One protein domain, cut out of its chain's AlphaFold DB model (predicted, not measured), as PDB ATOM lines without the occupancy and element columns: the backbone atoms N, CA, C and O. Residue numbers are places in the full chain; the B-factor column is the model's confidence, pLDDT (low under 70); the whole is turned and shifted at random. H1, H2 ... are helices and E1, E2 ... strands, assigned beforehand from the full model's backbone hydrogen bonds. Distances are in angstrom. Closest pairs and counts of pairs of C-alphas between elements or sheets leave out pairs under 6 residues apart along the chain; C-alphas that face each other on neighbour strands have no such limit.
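Overview. This is residues 12 to 82 of the 82 residues of the protein "Response regulator receiver domain-containing protein" of Jejuia pallidilutea (UniProt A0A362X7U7). A long helix, H1, and a long strand, E1, make an open helix-and-strand pair: H1 runs one way and E1 folds back beside it, and at the far end of E1 the chain turns into a second helix, H2. From H2 it loops back through the short strand E2, which comes near E1, and then goes on without a named element to a tail, residues 75 to 82, that sticks out. The printed part has 71 residues with two named helices and two named strands, in the order H1, E1, H2, E2; the class is mixed, helices and strands, and E1 and E2 pair with no named strand. The whole is loose, with a radius of gyration of the C-alphas of 14.8 A, and it spans 44 by 31 by 24 A.

Along the chain. The printed part begins at Asp 12. H1 covers residues 14 to 30 and is 24.3 A long from first to last C-alpha, beginning at C-alpha 14, (133.463, 247.631, 310.702). After it, E1 covers residues 34 to 41 and is 22.0 A long, ending at C-alpha 41, (141.767, 253.417, 307.067). H2 covers residues 44 to 55 and is 16.4 A long. E2 covers residues 62 to 65, 9.9 A, and ends at C-alpha 65, (147.382, 247.180, 311.954).

Arrangement. H1 and E1 have 8 pairs of C-alphas within 8 A, and their closest C-alphas, those of Ser 28 and Tyr 35, are 5.4 A apart. E1 and H2 have 1 such pair, the C-alphas of Thr 41 and Ala 47, at 5.7 A. E1 and E2 are near each other, with 6 pairs of C-alphas within 10 A but no pair within 8 A. H1 is apart from H2 and from E2, and H2 and E2 are apart as well. In H1 and H2 every O i to N i+4 pair is within hydrogen-bond range.

Size, cuts and confidence. The two C-alphas farthest apart, those of Asn 32 and Arg 81, are 45.5 A apart. The printed part has no cut and ends at Ile 82, the chain's last residue. The links from H1 to E1 and from E1 to H2 are tight, and the link from H2 to E2 is short. Residues 52 to 58, of which 52 to 55 belong to H2, and residues 75 to 82 stand free; without them the body spans 41 by 26 by 13 A. Residues 66 to 82 hold no named element. The mean pLDDT of the printed part is 85.1, and the model's confidence is low, under 70, at residues 71 to 82.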
ATOM      1  N   ASP A  12     139.577 246.588 308.099       92.62
ATOM      2  CA  ASP A  12     138.497 246.548 307.107       92.62
ATOM      3  C   ASP A  12     137.174 246.013 307.673       92.62
ATOM      4  O   ASP A  12     136.122 246.278 307.084       92.62
ATOM      5  N   GLU A  13     137.186 245.387 308.855       93.31
ATOM      6  CA  GLU A  13     135.989 244.914 309.547       93.31
ATOM      7  C   GLU A  13     135.322 246.029 310.384       93.31
ATOM      8  O   GLU A  13     135.837 246.445 311.430       93.31
ATOM      9  N   PRO A  14     134.109 246.502 310.019       91.75
ATOM     10  CA  PRO A  14     133.463 247.631 310.702       91.75
ATOM     11  C   PRO A  14     133.194 247.399 312.195       91.75
ATOM     12  O   PRO A  14     133.171 248.348 312.978       91.75
ATOM     13  N   ILE A  15     132.986 246.139 312.594       94.75
ATOM     14  CA  ILE A  15     132.740 245.765 313.991       94.75
ATOM     15  C   ILE A  15     133.982 246.047 314.843       94.75
ATOM     16  O   ILE A  15     133.862 246.602 315.936       94.75
ATOM     17  N   ILE A  16     135.170 245.713 314.335       93.94
ATOM     18  CA  ILE A  16     136.432 245.939 315.045       93.94
ATOM     19  C   ILE A  16     136.735 247.437 315.112       93.94
ATOM     20  O   ILE A  16     137.100 247.934 316.179       93.94
ATOM     21  N   ILE A  17     136.491 248.181 314.026       94.06
ATOM     22  CA  ILE A  17     136.617 249.648 314.014       94.06
ATOM     23  C   ILE A  17     135.793 250.272 315.148       94.06
ATOM     24  O   ILE A  17     136.341 251.003 315.973       94.06
ATOM     25  N   GLY A  18     134.498 249.947 315.229       95.38
ATOM     26  CA  GLY A  18     133.610 250.513 316.248       95.38
ATOM     27  C   GLY A  18     134.010 250.131 317.677       95.38
ATOM     28  O   GLY A  18     133.901 250.943 318.600       95.38
ATOM     29  N   LEU A  19     134.527 248.912 317.874       96.25
ATOM     30  CA  LEU A  19     135.064 248.477 319.163       96.25
ATOM     31  C   LEU A  19     136.285 249.313 319.573       96.25
ATOM     32  O   LEU A  19     136.335 249.808 320.701       96.25
ATOM     33  N   LEU A  20     137.249 249.500 318.667       96.38
ATOM     34  CA  LEU A  20     138.455 250.288 318.932       96.38
ATOM     35  C   LEU A  20     138.116 251.753 319.227       96.38
ATOM     36  O   LEU A  20     138.633 252.309 320.196       96.38
ATOM     37  N   GLU A  21     137.211 252.366 318.458       96.00
ATOM     38  CA  GLU A  21     136.730 253.727 318.725       96.00
ATOM     39  C   GLU A  21     136.139 253.857 320.135       96.00
ATOM     40  O   GLU A  21     136.478 254.790 320.867       96.00
ATOM     41  N   SER A  22     135.306 252.895 320.547       96.38
ATOM     42  CA  SER A  22     134.713 252.866 321.888       96.38
ATOM     43  C   SER A  22     135.774 252.750 322.985       96.38
ATOM     44  O   SER A  22     135.716 253.485 323.973       96.38
ATOM     45  N   ILE A  23     136.779 251.887 322.803       95.50
ATOM     46  CA  ILE A  23     137.877 251.712 323.763       95.50
ATOM     47  C   ILE A  23     138.688 253.004 323.905       95.50
ATOM     48  O   ILE A  23     138.890 253.480 325.021       95.50
ATOM     49  N   PHE A  24     139.120 253.619 322.800       95.25
ATOM     50  CA  PHE A  24     139.893 254.866 322.855       95.25
ATOM     51  C   PHE A  24     139.095 256.032 323.436       95.25
ATOM     52  O   PHE A  24     139.652 256.868 324.156       95.25
ATOM     53  N   LYS A  25     137.784 256.076 323.172       94.00
ATOM     54  CA  LYS A  25     136.895 257.045 323.805       94.00
ATOM     55  C   LYS A  25     136.834 256.829 325.317       94.00
ATOM     56  O   LYS A  25     137.059 257.774 326.060       94.00
ATOM     57  N   GLN A  26     136.606 255.597 325.774       95.06
ATOM     58  CA  GLN A  26     136.580 255.274 327.205       95.06
ATOM     59  C   GLN A  26     137.911 255.595 327.894       95.06
ATOM     60  O   GLN A  26     137.913 256.144 328.992       95.06
ATOM     61  N   LEU A  27     139.044 255.318 327.241       93.00
ATOM     62  CA  LEU A  27     140.365 255.679 327.757       93.00
ATOM     63  C   LEU A  27     140.521 257.198 327.901       93.00
ATOM     64  O   LEU A  27     140.977 257.646 328.951       93.00
ATOM     65  N   SER A  28     140.089 257.972 326.900       92.06
ATOM     66  CA  SER A  28     140.085 259.444 326.965       92.06
ATOM     67  C   SER A  28     139.193 259.958 328.099       92.06
ATOM     68  O   SER A  28     139.601 260.823 328.864       92.06
ATOM     69  N   ASP A  29     137.989 259.398 328.236       91.62
ATOM     70  CA  ASP A  29     137.015 259.804 329.255       91.62
ATOM     71  C   ASP A  29     137.491 259.445 330.677       91.62
ATOM     72  O   ASP A  29     137.210 260.162 331.636       91.62
ATOM     73  N   SER A  30     138.222 258.333 330.828       91.25
ATOM     74  CA  SER A  30     138.758 257.870 332.117       91.25
ATOM     75  C   SER A  30     140.039 258.591 332.549       91.25
ATOM     76  O   SER A  30     140.366 258.603 333.737       91.25
ATOM     77  N   ASN A  31     140.771 259.187 331.603       82.25
ATOM     78  CA  ASN A  31     142.052 259.834 331.848       82.25
ATOM     79  C   ASN A  31     142.117 261.204 331.158       82.25
ATOM     80  O   ASN A  31     142.484 261.310 329.990       82.25
ATOM     81  N   ASN A  32     141.871 262.270 331.925       77.94
ATOM     82  CA  ASN A  32     141.894 263.656 331.436       77.94
ATOM     83  C   ASN A  32     143.251 264.120 330.862       77.94
ATOM     84  O   ASN A  32     143.337 265.217 330.309       77.94
ATOM     85  N   ASN A  33     144.318 263.324 330.995       87.75
ATOM     86  CA  ASN A  33     145.633 263.666 330.459       87.75
ATOM     87  C   ASN A  33     145.862 263.181 329.023       87.75
ATOM     88  O   ASN A  33     146.779 263.689 328.380       87.75
ATOM     89  N   TRP A  34     145.072 262.231 328.509       88.69
ATOM     90  CA  TRP A  34     145.290 261.649 327.180       88.69
ATOM     91  C   TRP A  34     144.098 261.889 326.266       88.69
ATOM     92  O   TRP A  34     142.962 261.567 326.600       88.69
ATOM     93  N   TYR A  35     144.374 262.419 325.077       92.44
ATOM     94  CA  TYR A  35     143.378 262.580 324.024       92.44
ATOM     95  C   TYR A  35     143.822 261.817 322.778       92.44
ATOM     96  O   TYR A  35     144.919 262.043 322.269       92.44
ATOM     97  N   PHE A  36     142.982 260.922 322.264       94.88
ATOM     98  CA  PHE A  36     143.326 260.113 321.096       94.88
ATOM     99  C   PHE A  36     142.701 260.689 319.825       94.88
ATOM    100  O   PHE A  36     141.482 260.746 319.678       94.88
ATOM    101  N   LYS A  37     143.545 261.076 318.864       95.06
ATOM    102  CA  LYS A  37     143.111 261.461 317.518       95.06
ATOM    103  C   LYS A  37     143.216 260.253 316.593       95.06
ATOM    104  O   LYS A  37     144.300 259.946 316.092       95.06
ATOM    105  N   LEU A  38     142.089 259.587 316.359       96.12
ATOM    106  CA  LEU A  38     142.029 258.386 315.529       96.12
ATOM    107  C   LEU A  38     142.016 258.735 314.036       96.12
ATOM    108  O   LEU A  38     141.284 259.611 313.579       96.12
ATOM    109  N   ASN A  39     142.829 258.022 313.264       96.31
ATOM    110  CA  ASN A  39     142.876 258.089 311.812       96.31
ATOM    111  C   ASN A  39     142.578 256.695 311.276       96.31
ATOM    112  O   ASN A  39     143.467 255.857 311.194       96.31
ATOM    113  N   LEU A  40     141.326 256.460 310.900       95.00
ATOM    114  CA  LEU A  40     140.890 255.173 310.369       95.00
ATOM    115  C   LEU A  40     141.229 255.048 308.878       95.00
ATOM    116  O   LEU A  40     141.177 256.035 308.127       95.00
ATOM    117  N   THR A  41     141.572 253.837 308.460       94.19
ATOM    118  CA  THR A  41     141.767 253.417 307.067       94.19
ATOM    119  C   THR A  41     141.354 251.959 306.918       94.19
ATOM    120  O   THR A  41     141.577 251.171 307.824       94.19
ATOM    121  N   GLN A  42     140.770 251.604 305.775       91.69
ATOM    122  CA  GLN A  42     140.213 250.263 305.531       91.69
ATOM    123  C   GLN A  42     141.060 249.421 304.574       91.69
ATOM    124  O   GLN A  42     140.615 248.403 304.067       91.69
ATOM    125  N   ASN A  43     142.251 249.895 304.205       88.88
ATOM    126  CA  ASN A  43     143.155 249.159 303.328       88.88
ATOM    127  C   ASN A  43     144.580 249.706 303.426       88.88
ATOM    128  O   ASN A  43     144.798 250.880 303.748       88.88
ATOM    129  N   CYS A  44     145.547 248.869 303.056       87.75
ATOM    130  CA  CYS A  44     146.965 249.203 303.117       87.75
ATOM    131  C   CYS A  44     147.357 250.379 302.205       87.75
ATOM    132  O   CYS A  44     148.242 251.148 302.565       87.75
ATOM    133  N   ASP A  45     146.707 250.548 301.048       89.69
ATOM    134  CA  ASP A  45     147.045 251.619 300.096       89.69
ATOM    135  C   ASP A  45     146.752 253.006 300.694       89.69
ATOM    136  O   ASP A  45     147.582 253.919 300.658       89.69
ATOM    137  N   THR A  46     145.569 253.162 301.290       91.75
ATOM    138  CA  THR A  46     145.166 254.400 301.969       91.75
ATOM    139  C   THR A  46     145.972 254.636 303.242       91.75
ATOM    140  O   THR A  46     146.344 255.781 303.508       91.75
ATOM    141  N   ALA A  47     146.292 253.577 303.992       92.44
ATOM    142  CA  ALA A  47     147.168 253.654 305.157       92.44
ATOM    143  C   ALA A  47     148.568 254.158 304.781       92.44
ATOM    144  O   ALA A  47     149.058 255.110 305.386       92.44
ATOM    145  N   MET A  48     149.168 253.596 303.728       92.06
ATOM    146  CA  MET A  48     150.486 253.996 303.235       92.06
ATOM    147  C   MET A  48     150.512 255.474 302.842       92.06
ATOM    148  O   MET A  48     151.368 256.222 303.303       92.06
ATOM    149  N   ASN A  49     149.508 255.933 302.088       92.50
ATOM    150  CA  ASN A  49     149.388 257.343 301.705       92.50
ATOM    151  C   ASN A  49     149.298 258.271 302.932       92.50
ATOM    152  O   ASN A  49     149.896 259.349 302.953       92.50
ATOM    153  N   LYS A  50     148.566 257.859 303.977       93.31
ATOM    154  CA  LYS A  50     148.485 258.624 305.229       93.31
ATOM    155  C   LYS A  50     149.815 258.652 305.973       93.31
ATOM    156  O   LYS A  50     150.167 259.711 306.479       93.31
ATOM    157  N   ILE A  51     150.545 257.538 306.028       93.25
ATOM    158  CA  ILE A  51     151.872 257.467 306.654       93.25
ATOM    159  C   ILE A  51     152.843 258.403 305.931       93.25
ATOM    160  O   ILE A  51     153.457 259.250 306.572       93.25
ATOM    161  N   GLU A  52     152.919 258.323 304.601       93.44
ATOM    162  CA  GLU A  52     153.797 259.175 303.789       93.44
ATOM    163  C   GLU A  52     153.514 260.669 304.005       93.44
ATOM    164  O   GLU A  52     154.436 261.467 304.177       93.44
ATOM    165  N   LYS A  53     152.234 261.053 304.077       93.00
ATOM    166  CA  LYS A  53     151.836 262.433 304.397       93.00
ATOM    167  C   LYS A  53     152.153 262.825 305.839       93.00
ATOM    168  O   LYS A  53     152.538 263.966 306.081       93.00
ATOM    169  N   ALA A  54     151.984 261.910 306.791       93.31
ATOM    170  CA  ALA A  54     152.227 262.166 308.207       93.31
ATOM    171  C   ALA A  54     153.714 262.410 308.506       93.31
ATOM    172  O   ALA A  54     154.018 263.250 309.349       93.31
ATOM    173  N   VAL A  55     154.629 261.760 307.772       89.94
ATOM    174  CA  VAL A  55     156.087 261.983 307.885       89.94
ATOM    175  C   VAL A  55     156.468 263.439 307.599       89.94
ATOM    176  O   VAL A  55     157.367 263.973 308.242       89.94
ATOM    177  N   LEU A  56     155.778 264.098 306.665       91.69
ATOM    178  CA  LEU A  56     156.019 265.506 306.321       91.69
ATOM    179  C   LEU A  56     155.313 266.494 307.264       91.69
ATOM    180  O   LEU A  56     155.558 267.696 307.188       91.69
ATOM    181  N   GLY A  57     154.400 266.004 308.105       90.38
ATOM    182  CA  GLY A  57     153.562 266.811 308.982       90.38
ATOM    183  C   GLY A  57     153.686 266.367 310.432       90.38
ATOM    184  O   GLY A  57     154.734 266.520 311.052       90.38
ATOM    185  N   LYS A  58     152.588 265.848 310.988       89.06
ATOM    186  CA  LYS A  58     152.560 265.270 312.333       89.06
ATOM    187  C   LYS A  58     152.556 263.739 312.213       89.06
ATOM    188  O   LYS A  58     151.532 263.203 311.776       89.06
ATOM    189  N   PRO A  59     153.648 263.049 312.587       92.75
ATOM    190  CA  PRO A  59     153.700 261.594 312.583       92.75
ATOM    191  C   PRO A  59     152.642 260.963 313.493       92.75
ATOM    192  O   PRO A  59     152.088 261.604 314.396       92.75
ATOM    193  N   PHE A  60     152.366 259.688 313.237       96.19
ATOM    194  CA  PHE A  60     151.566 258.870 314.139       96.19
ATOM    195  C   PHE A  60     152.409 258.438 315.337       96.19
ATOM    196  O   PHE A  60     153.557 258.029 315.175       96.19
ATOM    197  N   ASP A  61     151.809 258.511 316.519       95.25
ATOM    198  CA  ASP A  61     152.412 258.092 317.785       95.25
ATOM    199  C   ASP A  61     152.165 256.591 318.034       95.25
ATOM    200  O   ASP A  61     152.957 255.913 318.683       95.25
ATOM    201  N   LEU A  62     151.065 256.064 317.483       94.31
ATOM    202  CA  LEU A  62     150.657 254.664 317.564       94.31
ATOM    203  C   LEU A  62     150.027 254.220 316.238       94.31
ATOM    204  O   LEU A  62     149.246 254.959 315.636       94.31
ATOM    205  N   ALA A  63     150.319 252.993 315.809       94.62
ATOM    206  CA  ALA A  63     149.656 252.348 314.683       94.62
ATOM    207  C   ALA A  63     149.092 250.987 315.110       94.62
ATOM    208  O   ALA A  63     149.820 250.157 315.651       94.62
ATOM    209  N   LEU A  64     147.804 250.768 314.852       94.25
ATOM    210  CA  LEU A  64     147.123 249.485 314.982       94.25
ATOM    211  C   LEU A  64     146.859 248.953 313.576       94.25
ATOM    212  O   LEU A  64     146.228 249.633 312.766       94.25
ATOM    213  N   LEU A  65     147.391 247.772 313.285       92.69
ATOM    214  CA  LEU A  65     147.382 247.180 311.954       92.69
ATOM    215  C   LEU A  65     146.740 245.800 312.048       92.69
ATOM    216  O   LEU A  65     147.321 244.917 312.684       92.69
ATOM    217  N   ASP A  66     145.586 245.605 311.415       89.62
ATOM    218  CA  ASP A  66     145.120 244.252 311.136       89.62
ATOM    219  C   ASP A  66     145.992 243.623 310.037       89.62
ATOM    220  O   ASP A  66     146.293 244.221 309.000       89.62
ATOM    221  N   ILE A  67     146.454 242.409 310.321       84.38
ATOM    222  CA  ILE A  67     147.306 241.607 309.439       84.38
ATOM    223  C   ILE A  67     146.484 240.768 308.454       84.38
ATOM    224  O   ILE A  67     147.062 240.170 307.545       84.38
ATOM    225  N   SER A  68     145.167 240.696 308.658       83.19
ATOM    226  CA  SER A  68     144.229 239.912 307.853       83.19
ATOM    227  C   SER A  68     143.741 240.680 306.623       83.19
ATOM    228  O   SER A  68     143.326 240.053 305.644       83.19
ATOM    229  N   ILE A  69     143.874 242.010 306.635       78.69
ATOM    230  CA  ILE A  69     143.556 242.885 305.506       78.69
ATOM    231  C   ILE A  69     144.246 242.386 304.231       78.69
ATOM    232  O   ILE A  69     145.458 242.126 304.224       78.69
ATOM    233  N   PRO A  70     143.508 242.303 303.108       75.38
ATOM    234  CA  PRO A  70     144.090 241.959 301.827       75.38
ATOM    235  C   PRO A  70     145.313 242.831 301.503       75.38
ATOM    236  O   PRO A  70     145.302 244.044 301.744       75.38
ATOM    237  N   PRO A  71     146.369 242.245 300.912       67.38
ATOM    238  CA  PRO A  71     147.583 242.983 300.610       67.38
ATOM    239  C   PRO A  71     147.294 244.170 299.684       67.38
ATOM    240  O   PRO A  71     146.437 244.102 298.800       67.38
ATOM    241  N   SER A  72     148.071 245.243 299.863       68.00
ATOM    242  CA  SER A  72     148.105 246.402 298.961       68.00
ATOM    243  C   SER A  72     148.137 245.977 297.489       68.00
ATOM    244  O   SER A  72     148.796 245.003 297.106       68.00
ATOM    245  N   LYS A  73     147.473 246.765 296.630       63.31
ATOM    246  CA  LYS A  73     147.498 246.557 295.174       63.31
ATOM    247  C   LYS A  73     148.918 246.631 294.603       63.31
ATOM    248  O   LYS A  73     149.178 246.050 293.546       63.31
ATOM    249  N   GLN A  74     149.850 247.291 295.294       56.91
ATOM    250  CA  GLN A  74     151.268 247.218 294.969       56.91
ATOM    251  C   GLN A  74     151.840 245.886 295.461       56.91
ATOM    252  O   GLN A  74     152.317 245.748 296.584       56.91
ATOM    253  N   LYS A  75     151.825 244.887 294.573       54.34
ATOM    254  CA  LYS A  75     152.539 243.615 294.740       54.34
ATOM    255  C   LYS A  75     154.046 243.851 294.941       54.34
ATOM    256  O   LYS A  75     154.827 243.745 294.000       54.34
ATOM    257  N   LYS A  76     154.477 244.080 296.179       49.78
ATOM    258  CA  LYS A  76     155.817 243.716 296.653       49.78
ATOM    259  C   LYS A  76     155.653 242.743 297.810       49.78
ATOM    260  O   LYS A  76     155.573 243.111 298.974       49.78
ATOM    261  N   TYR A  77     155.567 241.472 297.438       53.81
ATOM    262  CA  TYR A  77     155.668 240.355 298.360       53.81
ATOM    263  C   TYR A  77     157.008 240.436 299.104       53.81
ATOM    264  O   TYR A  77     158.044 240.138 298.515       53.81
ATOM    265  N   TYR A  78     157.001 240.744 300.398       47.78
ATOM    266  CA  TYR A  78     158.006 240.178 301.296       47.78
ATOM    267  C   TYR A  78     157.422 238.885 301.843       47.78
ATOM    268  O   TYR A  78     156.866 238.819 302.933       47.78
ATOM    269  N   ARG A  79     157.492 237.840 301.016       37.66
ATOM    270  CA  ARG A  79     157.278 236.473 301.478       37.66
ATOM    271  C   ARG A  79     158.464 236.160 302.392       37.66
ATOM    272  O   ARG A  79     159.525 235.791 301.896       37.66
ATOM    273  N   VAL A  80     158.318 236.356 303.700       41.47
ATOM    274  CA  VAL A  80     159.269 235.794 304.664       41.47
ATOM    275  C   VAL A  80     159.048 234.287 304.621       41.47
ATOM    276  O   VAL A  80     158.049 233.777 305.119       41.47
ATOM    277  N   ARG A  81     159.924 233.582 303.904       37.91
ATOM    278  CA  ARG A  81     160.051 232.136 304.055       37.91
ATOM    279  C   ARG A  81     160.853 231.913 305.334       37.91
ATOM    280  O   ARG A  81     162.016 232.307 305.380       37.91
ATOM    281  N   ILE A  82     160.194 231.355 306.340       48.31
ATOM    282  CA  ILE A  82     160.825 230.626 307.445       48.31
ATOM    283  C   ILE A  82     161.054 229.186 307.002       48.31
ATOM    284  O   ILE A  82     160.196 228.675 306.243       48.31
TER     285      ILE A  82